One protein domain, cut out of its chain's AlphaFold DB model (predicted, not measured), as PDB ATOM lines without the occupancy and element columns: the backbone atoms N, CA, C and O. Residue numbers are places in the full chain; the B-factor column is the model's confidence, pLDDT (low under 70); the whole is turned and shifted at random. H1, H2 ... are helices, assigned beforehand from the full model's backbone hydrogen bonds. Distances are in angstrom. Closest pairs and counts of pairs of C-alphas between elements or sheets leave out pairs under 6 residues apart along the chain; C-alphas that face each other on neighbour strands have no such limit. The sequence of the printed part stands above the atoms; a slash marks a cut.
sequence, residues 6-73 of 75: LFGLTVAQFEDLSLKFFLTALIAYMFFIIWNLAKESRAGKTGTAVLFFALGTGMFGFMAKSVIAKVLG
ATOM      1  N   LEU A   6      53.159   6.916  51.631       65.19
ATOM      2  CA  LEU A   6      53.096   5.462  51.759       65.19
ATOM      3  C   LEU A   6      52.021   4.966  50.783       65.19
ATOM      4  O   LEU A   6      50.854   5.326  50.909       65.19
ATOM      5  N   PHE A   7      52.413   4.182  49.776       71.19
ATOM      6  CA  PHE A   7      51.496   3.606  48.775       71.19
ATOM      7  C   PHE A   7      50.640   4.626  47.992       71.19
ATOM      8  O   PHE A   7      49.533   4.309  47.562       71.19
ATOM      9  N   GLY A   8      51.135   5.852  47.790       69.50
ATOM     10  CA  GLY A   8      50.406   6.896  47.053       69.50
ATOM     11  C   GLY A   8      49.304   7.605  47.852       69.50
ATOM     12  O   GLY A   8      48.584   8.424  47.286       69.50
ATOM     13  N   LEU A   9      49.192   7.334  49.158       70.81
ATOM     14  CA  LEU A   9      48.325   8.051  50.096       70.81
ATOM     15  C   LEU A   9      49.155   8.970  50.995       70.81
ATOM     16  O   LEU A   9      50.305   8.673  51.326       70.81
ATOM     17  N   THR A  10      48.561  10.089  51.415       83.75
ATOM     18  CA  THR A  10      49.144  10.903  52.490       83.75
ATOM     19  C   THR A  10      49.131  10.111  53.801       83.75
ATOM     20  O   THR A  10      48.232   9.299  54.023       83.75
ATOM     21  N   VAL A  11      50.106  10.353  54.688       80.00
ATOM     22  CA  VAL A  11      50.168   9.688  56.006       80.00
ATOM     23  C   VAL A  11      48.839   9.819  56.759       80.00
ATOM     24  O   VAL A  11      48.346   8.828  57.282       80.00
ATOM     25  N   ALA A  12      48.213  10.999  56.711       82.81
ATOM     26  CA  ALA A  12      46.922  11.258  57.347       82.81
ATOM     27  C   ALA A  12      45.785  10.379  56.788       82.81
ATOM     28  O   ALA A  12      45.009   9.810  57.546       82.81
ATOM     29  N   GLN A  13      45.705  10.208  55.464       81.50
ATOM     30  CA  GLN A  13      44.683   9.348  54.851       81.50
ATOM     31  C   GLN A  13      44.898   7.866  55.164       81.50
ATOM     32  O   GLN A  13      43.934   7.120  55.331       81.50
ATOM     33  N   PHE A  14      46.157   7.430  55.215       84.56
ATOM     34  CA  PHE A  14      46.488   6.060  55.585       84.56
ATOM     35  C   PHE A  14      46.161   5.787  57.060       84.56
ATOM     36  O   PHE A  14      45.587   4.744  57.373       84.56
ATOM     37  N   GLU A  15      46.470   6.734  57.946       85.38
ATOM     38  CA  GLU A  15      46.139   6.667  59.370       85.38
ATOM     39  C   GLU A  15      44.626   6.526  59.575       85.38
ATOM     40  O   GLU A  15      44.194   5.532  60.162       85.38
ATOM     41  N   ASP A  16      43.821   7.415  58.989       84.94
ATOM     42  CA  ASP A  16      42.357   7.367  59.097       84.94
ATOM     43  C   ASP A  16      41.763   6.057  58.572       84.94
ATOM     44  O   ASP A  16      40.890   5.453  59.206       84.94
ATOM     45  N   LEU A  17      42.243   5.582  57.419       86.88
ATOM     46  CA  LEU A  17      41.759   4.337  56.829       86.88
ATOM     47  C   LEU A  17      42.124   3.127  57.697       86.88
ATOM     48  O   LEU A  17      41.285   2.248  57.913       86.88
ATOM     49  N   SER A  18      43.357   3.090  58.210       87.69
ATOM     50  CA  SER A  18      43.828   2.013  59.079       87.69
ATOM     51  C   SER A  18      43.050   1.984  60.393       87.69
ATOM     52  O   SER A  18      42.570   0.921  60.789       87.69
ATOM     53  N   LEU A  19      42.825   3.143  61.016       88.81
ATOM     54  CA  LEU A  19      42.053   3.262  62.245       88.81
ATOM     55  C   LEU A  19      40.610   2.827  62.016       88.81
ATOM     56  O   LEU A  19      40.126   1.972  62.753       88.81
ATOM     57  N   LYS A  20      39.936   3.319  60.966       86.12
ATOM     58  CA  LYS A  20      38.565   2.886  60.648       86.12
ATOM     59  C   LYS A  20      38.483   1.379  60.430       86.12
ATOM     60  O   LYS A  20      37.587   0.738  60.982       86.12
ATOM     61  N   PHE A  21      39.396   0.801  59.654       87.62
ATOM     62  CA  PHE A  21      39.355  -0.621  59.324       87.62
ATOM     63  C   PHE A  21      39.645  -1.511  60.540       87.62
ATOM     64  O   PHE A  21      38.827  -2.366  60.882       87.62
ATOM     65  N   PHE A  22      40.767  -1.286  61.231       90.81
ATOM     66  CA  PHE A  22      41.166  -2.102  62.380       90.81
ATOM     67  C   PHE A  22      40.226  -1.932  63.569       90.81
ATOM     68  O   PHE A  22      39.883  -2.925  64.208       90.81
ATOM     69  N   LEU A  23      39.759  -0.710  63.847       88.81
ATOM     70  CA  LEU A  23      38.798  -0.471  64.922       88.81
ATOM     71  C   LEU A  23      37.489  -1.212  64.639       88.81
ATOM     72  O   LEU A  23      37.011  -1.956  65.492       88.81
ATOM     73  N   THR A  24      36.945  -1.082  63.423       86.38
ATOM     74  CA  THR A  24      35.706  -1.776  63.032       86.38
ATOM     75  C   THR A  24      35.863  -3.295  63.118       86.38
ATOM     76  O   THR A  24      34.980  -3.974  63.645       86.38
ATOM     77  N   ALA A  25      36.999  -3.835  62.665       90.31
ATOM     78  CA  ALA A  25      37.301  -5.259  62.772       90.31
ATOM     79  C   ALA A  25      37.388  -5.725  64.236       90.31
ATOM     80  O   ALA A  25      36.837  -6.771  64.583       90.31
ATOM     81  N   LEU A  26      38.017  -4.935  65.112       90.06
ATOM     82  CA  LEU A  26      38.132  -5.234  66.539       90.06
ATOM     83  C   LEU A  26      36.758  -5.261  67.224       90.06
ATOM     84  O   LEU A  26      36.459  -6.183  67.980       90.06
ATOM     85  N   ILE A  27      35.896  -4.290  66.918       86.31
ATOM     86  CA  ILE A  27      34.521  -4.236  67.437       86.31
ATOM     87  C   ILE A  27      33.715  -5.453  66.964       86.31
ATOM     88  O   ILE A  27      33.019  -6.085  67.760       86.31
ATOM     89  N   ALA A  28      33.830  -5.818  65.685       86.38
ATOM     90  CA  ALA A  28      33.179  -7.005  65.138       86.38
ATOM     91  C   ALA A  28      33.679  -8.297  65.811       86.38
ATOM     92  O   ALA A  28      32.885  -9.189  66.118       86.38
ATOM     93  N   TYR A  29      34.975  -8.385  66.115       88.88
ATOM     94  CA  TYR A  29      35.534  -9.507  66.868       88.88
ATOM     95  C   TYR A  29      34.989  -9.569  68.301       88.88
ATOM     96  O   TYR A  29      34.653 -10.641  68.800       88.88
ATOM     97  N   MET A  30      34.793  -8.413  68.937       88.19
ATOM     98  CA  MET A  30      34.129  -8.317  70.235       88.19
ATOM     99  C   MET A  30      32.705  -8.908  70.185       88.19
ATOM    100  O   MET A  30      32.307  -9.630  71.099       88.19
ATOM    101  N   PHE A  31      31.949  -8.680  69.102       83.69
ATOM    102  CA  PHE A  31      30.620  -9.287  68.897       83.69
ATOM    103  C   PHE A  31      30.689 -10.804  68.798       83.69
ATOM    104  O   PHE A  31      29.889 -11.506  69.424       83.69
ATOM    105  N   PHE A  32      31.660 -11.307  68.041       86.12
ATOM    106  CA  PHE A  32      31.887 -12.738  67.908       86.12
ATOM    107  C   PHE A  32      32.194 -13.393  69.263       86.12
ATOM    108  O   PHE A  32      31.633 -14.443  69.577       86.12
ATOM    109  N   ILE A  33      33.011 -12.747  70.102       87.88
ATOM    110  CA  ILE A  33      33.321 -13.242  71.450       87.88
ATOM    111  C   ILE A  33      32.068 -13.289  72.323       87.88
ATOM    112  O   ILE A  33      31.836 -14.310  72.959       87.88
ATOM    113  N   ILE A  34      31.241 -12.238  72.352       82.19
ATOM    114  CA  ILE A  34      30.016 -12.231  73.176       82.19
ATOM    115  C   ILE A  34      29.051 -13.329  72.722       82.19
ATOM    116  O   ILE A  34      28.454 -14.007  73.556       82.19
ATOM    117  N   TRP A  35      28.933 -13.543  71.410       80.00
ATOM    118  CA  TRP A  35      28.131 -14.632  70.861       80.00
ATOM    119  C   TRP A  35      28.657 -16.004  71.297       80.00
ATOM    120  O   TRP A  35      27.882 -16.855  71.741       80.00
ATOM    121  N   ASN A  36      29.972 -16.220  71.205       85.44
ATOM    122  CA  ASN A  36      30.583 -17.471  71.639       85.44
ATOM    123  C   ASN A  36      30.446 -17.670  73.158       85.44
ATOM    124  O   ASN A  36      30.040 -18.739  73.600       85.44
ATOM    125  N   LEU A  37      30.667 -16.619  73.950       84.56
ATOM    126  CA  LEU A  37      30.539 -16.637  75.406       84.56
ATOM    127  C   LEU A  37      29.102 -16.938  75.845       84.56
ATOM    128  O   LEU A  37      28.893 -17.756  76.735       84.56
ATOM    129  N   ALA A  38      28.100 -16.350  75.187       78.50
ATOM    130  CA  ALA A  38      26.693 -16.633  75.466       78.50
ATOM    131  C   ALA A  38      26.331 -18.108  75.226       78.50
ATOM    132  O   ALA A  38      25.500 -18.666  75.946       78.50
ATOM    133  N   LYS A  39      26.975 -18.747  74.240       75.75
ATOM    134  CA  LYS A  39      26.813 -20.173  73.932       75.75
ATOM    135  C   LYS A  39      27.599 -21.069  74.897       75.75
ATOM    136  O   LYS A  39      27.098 -22.114  75.307       75.75
ATOM    137  N   GLU A  40      28.807 -20.661  75.268       81.06
ATOM    138  CA  GLU A  40      29.732 -21.436  76.101       81.06
ATOM    139  C   GLU A  40      29.402 -21.354  77.598       81.06
ATOM    140  O   GLU A  40      29.557 -22.339  78.317       81.06
ATOM    141  N   SER A  41      28.819 -20.245  78.068       76.25
ATOM    142  CA  SER A  41      28.435 -20.054  79.474       76.25
ATOM    143  C   SER A  41      27.359 -21.019  79.987       76.25
ATOM    144  O   SER A  41      27.028 -20.946  81.168       76.25
ATOM    145  N   ARG A  42      26.775 -21.895  79.146       68.81
ATOM    146  CA  ARG A  42      25.661 -22.802  79.514       68.81
ATOM    147  C   ARG A  42      24.523 -22.090  80.252       68.81
ATOM    148  O   ARG A  42      23.752 -22.714  80.981       68.81
ATOM    149  N   ALA A  43      24.418 -20.778  80.061       67.12
ATOM    150  CA  ALA A  43      23.314 -19.989  80.544       67.12
ATOM    151  C   ALA A  43      22.093 -20.611  79.863       67.12
ATOM    152  O   ALA A  43      22.041 -20.644  78.638       67.12
ATOM    153  N   GLY A  44      21.185 -21.236  80.617       72.31
ATOM    154  CA  GLY A  44      20.004 -21.877  80.027       72.31
ATOM    155  C   GLY A  44      19.182 -20.878  79.196       72.31
ATOM    156  O   GLY A  44      19.517 -19.700  79.123       72.31
ATOM    157  N   LYS A  45      18.051 -21.294  78.614       72.94
ATOM    158  CA  LYS A  45      17.211 -20.415  77.764       72.94
ATOM    159  C   LYS A  45      16.960 -19.010  78.341       72.94
ATOM    160  O   LYS A  45      16.960 -18.036  77.596       72.94
ATOM    161  N   THR A  46      16.760 -18.904  79.654       77.00
ATOM    162  CA  THR A  46      16.554 -17.629  80.357       77.00
ATOM    163  C   THR A  46      17.849 -16.834  80.525       77.00
ATOM    164  O   THR A  46      17.862 -15.622  80.331       77.00
ATOM    165  N   GLY A  47      18.953 -17.516  80.827       78.38
ATOM    166  CA  GLY A  47      20.268 -16.913  80.981       78.38
ATOM    167  C   GLY A  47      20.821 -16.370  79.664       78.38
ATOM    168  O   GLY A  47      21.278 -15.236  79.655       78.38
ATOM    169  N   THR A  48      20.712 -17.100  78.546       80.62
ATOM    170  CA  THR A  48      21.123 -16.580  77.227       80.62
ATOM    171  C   THR A  48      20.302 -15.355  76.835       80.62
ATOM    172  O   THR A  48      20.872 -14.394  76.337       80.62
ATOM    173  N   ALA A  49      18.989 -15.348  77.101       81.31
ATOM    174  CA  ALA A  49      18.126 -14.207  76.795       81.31
ATOM    175  C   ALA A  49      18.541 -12.952  77.578       81.31
ATOM    176  O   ALA A  49      18.713 -11.890  76.987       81.31
ATOM    177  N   VAL A  50      18.775 -13.076  78.887       85.25
ATOM    178  CA  VAL A  50      19.237 -11.949  79.715       85.25
ATOM    179  C   VAL A  50      20.654 -11.521  79.333       85.25
ATOM    180  O   VAL A  50      20.911 -10.325  79.255       85.25
ATOM    181  N   LEU A  51      21.559 -12.460  79.025       83.00
ATOM    182  CA  LEU A  51      22.915 -12.139  78.567       83.00
ATOM    183  C   LEU A  51      22.882 -11.354  77.251       83.00
ATOM    184  O   LEU A  51      23.597 -10.367  77.094       83.00
ATOM    185  N   PHE A  52      22.023 -11.771  76.320       80.31
ATOM    186  CA  PHE A  52      21.874 -11.130  75.020       80.31
ATOM    187  C   PHE A  52      21.207  -9.757  75.127       80.31
ATOM    188  O   PHE A  52      21.581  -8.850  74.399       80.31
ATOM    189  N   PHE A  53      20.273  -9.562  76.057       84.25
ATOM    190  CA  PHE A  53      19.719  -8.235  76.330       84.25
ATOM    191  C   PHE A  53      20.733  -7.326  77.038       84.25
ATOM    192  O   PHE A  53      20.999  -6.226  76.570       84.25
ATOM    193  N   ALA A  54      21.363  -7.776  78.123       84.56
ATOM    194  CA  ALA A  54      22.285  -6.941  78.895       84.56
ATOM    195  C   ALA A  54      23.544  -6.556  78.096       84.56
ATOM    196  O   ALA A  54      23.918  -5.384  78.056       84.56
ATOM    197  N   LEU A  55      24.186  -7.525  77.435       80.94
ATOM    198  CA  LEU A  55      25.404  -7.279  76.655       80.94
ATOM    199  C   LEU A  55      25.092  -6.859  75.216       80.94
ATOM    200  O   LEU A  55      25.738  -5.959  74.680       80.94
ATOM    201  N   GLY A  56      24.087  -7.473  74.588       80.06
ATOM    202  CA  GLY A  56      23.731  -7.180  73.203       80.06
ATOM    203  C   GLY A  56      23.101  -5.802  73.021       80.06
ATOM    204  O   GLY A  56      23.375  -5.182  72.002       80.06
ATOM    205  N   THR A  57      22.355  -5.249  73.987       85.56
ATOM    206  CA  THR A  57      21.844  -3.867  73.876       85.56
ATOM    207  C   THR A  57      22.967  -2.829  73.927       85.56
ATOM    208  O   THR A  57      22.964  -1.902  73.117       85.56
ATOM    209  N   GLY A  58      23.963  -2.993  74.805       81.94
ATOM    210  CA  GLY A  58      25.128  -2.096  74.847       81.94
ATOM    211  C   GLY A  58      25.929  -2.132  73.542       81.94
ATOM    212  O   GLY A  58      26.303  -1.099  72.989       81.94
ATOM    213  N   MET A  59      26.103  -3.333  72.993       78.81
ATOM    214  CA  MET A  59      26.817  -3.543  71.740       78.81
ATOM    215  C   MET A  59      26.035  -3.050  70.511       78.81
ATOM    216  O   MET A  59      26.590  -2.414  69.615       78.81
ATOM    217  N   PHE A  60      24.727  -3.308  70.475       83.94
ATOM    218  CA  PHE A  60      23.825  -2.847  69.423       83.94
ATOM    219  C   PHE A  60      23.735  -1.321  69.409       83.94
ATOM    220  O   PHE A  60      23.754  -0.732  68.336       83.94
ATOM    221  N   GLY A  61      23.729  -0.671  70.577       83.75
ATOM    222  CA  GLY A  61      23.796   0.787  70.683       83.75
ATOM    223  C   GLY A  61      25.080   1.364  70.083       83.75
ATOM    224  O   GLY A  61      25.032   2.352  69.350       83.75
ATOM    225  N   PHE A  62      26.220   0.709  70.318       83.06
ATOM    226  CA  PHE A  62      27.492   1.105  69.717       83.06
ATOM    227  C   PHE A  62      27.472   0.968  68.184       83.06
ATOM    228  O   PHE A  62      27.854   1.894  67.469       83.06
ATOM    229  N   MET A  63      26.958  -0.152  67.666       81.62
ATOM    230  CA  MET A  63      26.839  -0.372  66.220       81.62
ATOM    231  C   MET A  63      25.837   0.595  65.570       81.62
ATOM    232  O   MET A  63      26.118   1.170  64.520       81.62
ATOM    233  N   ALA A  64      24.689   0.819  66.214       85.25
ATOM    234  CA  ALA A  64      23.660   1.743  65.757       85.25
ATOM    235  C   ALA A  64      24.190   3.177  65.697       85.25
ATOM    236  O   ALA A  64      23.964   3.849  64.698       85.25
ATOM    237  N   LYS A  65      24.959   3.629  66.698       82.69
ATOM    238  CA  LYS A  65      25.616   4.944  66.665       82.69
ATOM    239  C   LYS A  65      26.522   5.083  65.441       82.69
ATOM    240  O   LYS A  65      26.437   6.091  64.748       82.69
ATOM    241  N   SER A  66      27.359   4.084  65.158       79.06
ATOM    242  CA  SER A  66      28.268   4.113  64.005       79.06
ATOM    243  C   SER A  66      27.515   4.163  62.673       79.06
ATOM    244  O   SER A  66      27.884   4.923  61.781       79.06
ATOM    245  N   VAL A  67      26.420   3.407  62.544       81.12
ATOM    246  CA  VAL A  67      25.565   3.433  61.346       81.12
ATOM    247  C   VAL A  67      24.839   4.771  61.217       81.12
ATOM    248  O   VAL A  67      24.840   5.360  60.142       81.12
ATOM    249  N   ILE A  68      24.262   5.284  62.304       83.06
ATOM    250  CA  ILE A  68      23.549   6.565  62.325       83.06
ATOM    251  C   ILE A  68      24.501   7.720  61.997       83.06
ATOM    252  O   ILE A  68      24.144   8.567  61.190       83.06
ATOM    253  N   ALA A  69      25.719   7.738  62.546       80.62
ATOM    254  CA  ALA A  69      26.728   8.750  62.228       80.62
ATOM    255  C   ALA A  69      27.071   8.758  60.731       80.62
ATOM    256  O   ALA A  69      27.145   9.821  60.121       80.62
ATOM    257  N   LYS A  70      27.183   7.574  60.123       80.06
ATOM    258  CA  LYS A  70      27.462   7.422  58.692       80.06
ATOM    259  C   LYS A  70      26.277   7.810  57.801       80.06
ATOM    260  O   LYS A  70      26.475   8.412  56.753       80.06
ATOM    261  N   VAL A  71      25.048   7.496  58.221       83.06
ATOM    262  CA  VAL A  71      23.806   7.857  57.506       83.06
ATOM    263  C   VAL A  71      23.495   9.352  57.623       83.06
ATOM    264  O   VAL A  71      23.019   9.950  56.665       83.06
ATOM    265  N   LEU A  72      23.785   9.967  58.773       82.44
ATOM    266  CA  LEU A  72      23.611  11.403  59.011       82.44
ATOM    267  C   LEU A  72      24.788  12.255  58.503       82.44
ATOM    268  O   LEU A  72      24.724  13.476  58.604       82.44
ATOM    269  N   GLY A  73      25.847  11.639  57.966       71.06
ATOM    270  CA  GLY A  73      27.006  12.355  57.423       71.06
ATOM    271  C   GLY A  73      27.839  13.091  58.476       71.06
ATOM    272  O   GLY A  73      28.413  14.130  58.175       71.06
TER     273      GLY A  73
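What this domain is: This is residues 6 to 73 of the 75 residues of the protein "Putative membrane protein YqjE" of Niveibacterium umoris (UniProt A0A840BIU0). Two long helices, H1 then H2, make a helical hairpin shaped like a narrow V, packed together near the tight link that joins them and spreading toward their other ends. Residues 15 to 23 of H1 and 67 to 73 stand free. The printed part has 68 residues, all helix in class with no named strand. It is only just extended, close to loose, with a radius of gyration of the C-alphas of 16.6 A and spans of 53 by 27 by 10 A.

Where its parts are: H1, residues 11 to 40, runs 42.3 A from C-alpha 11 at (50.168, 9.688, 56.006). H2, residues 45 to 71, runs 35.4 A to C-alpha 71 at (23.806, 7.857, 57.506), with a kink of 37 degrees near residue 58.

How they stand to each other: H1 touches H2 with residues 31 to 39 alone, and H2 touches H1 with residues 48 to 59 alone. The closest C-alphas, of Ala 38 and Thr 48, are 5.8 A apart. They run opposite ways at a shallow tilt of 16 degrees. In H1 every O i to N i+4 pair is within hydrogen-bond range; in H2, 22 of 23.

The domain as a whole: The C-alphas farthest apart, of Gly 8 and Thr 46, are 53.4 A apart. The printed part has no cut. pLDDT is under 70 at residues 6, 8 and 42 to 43.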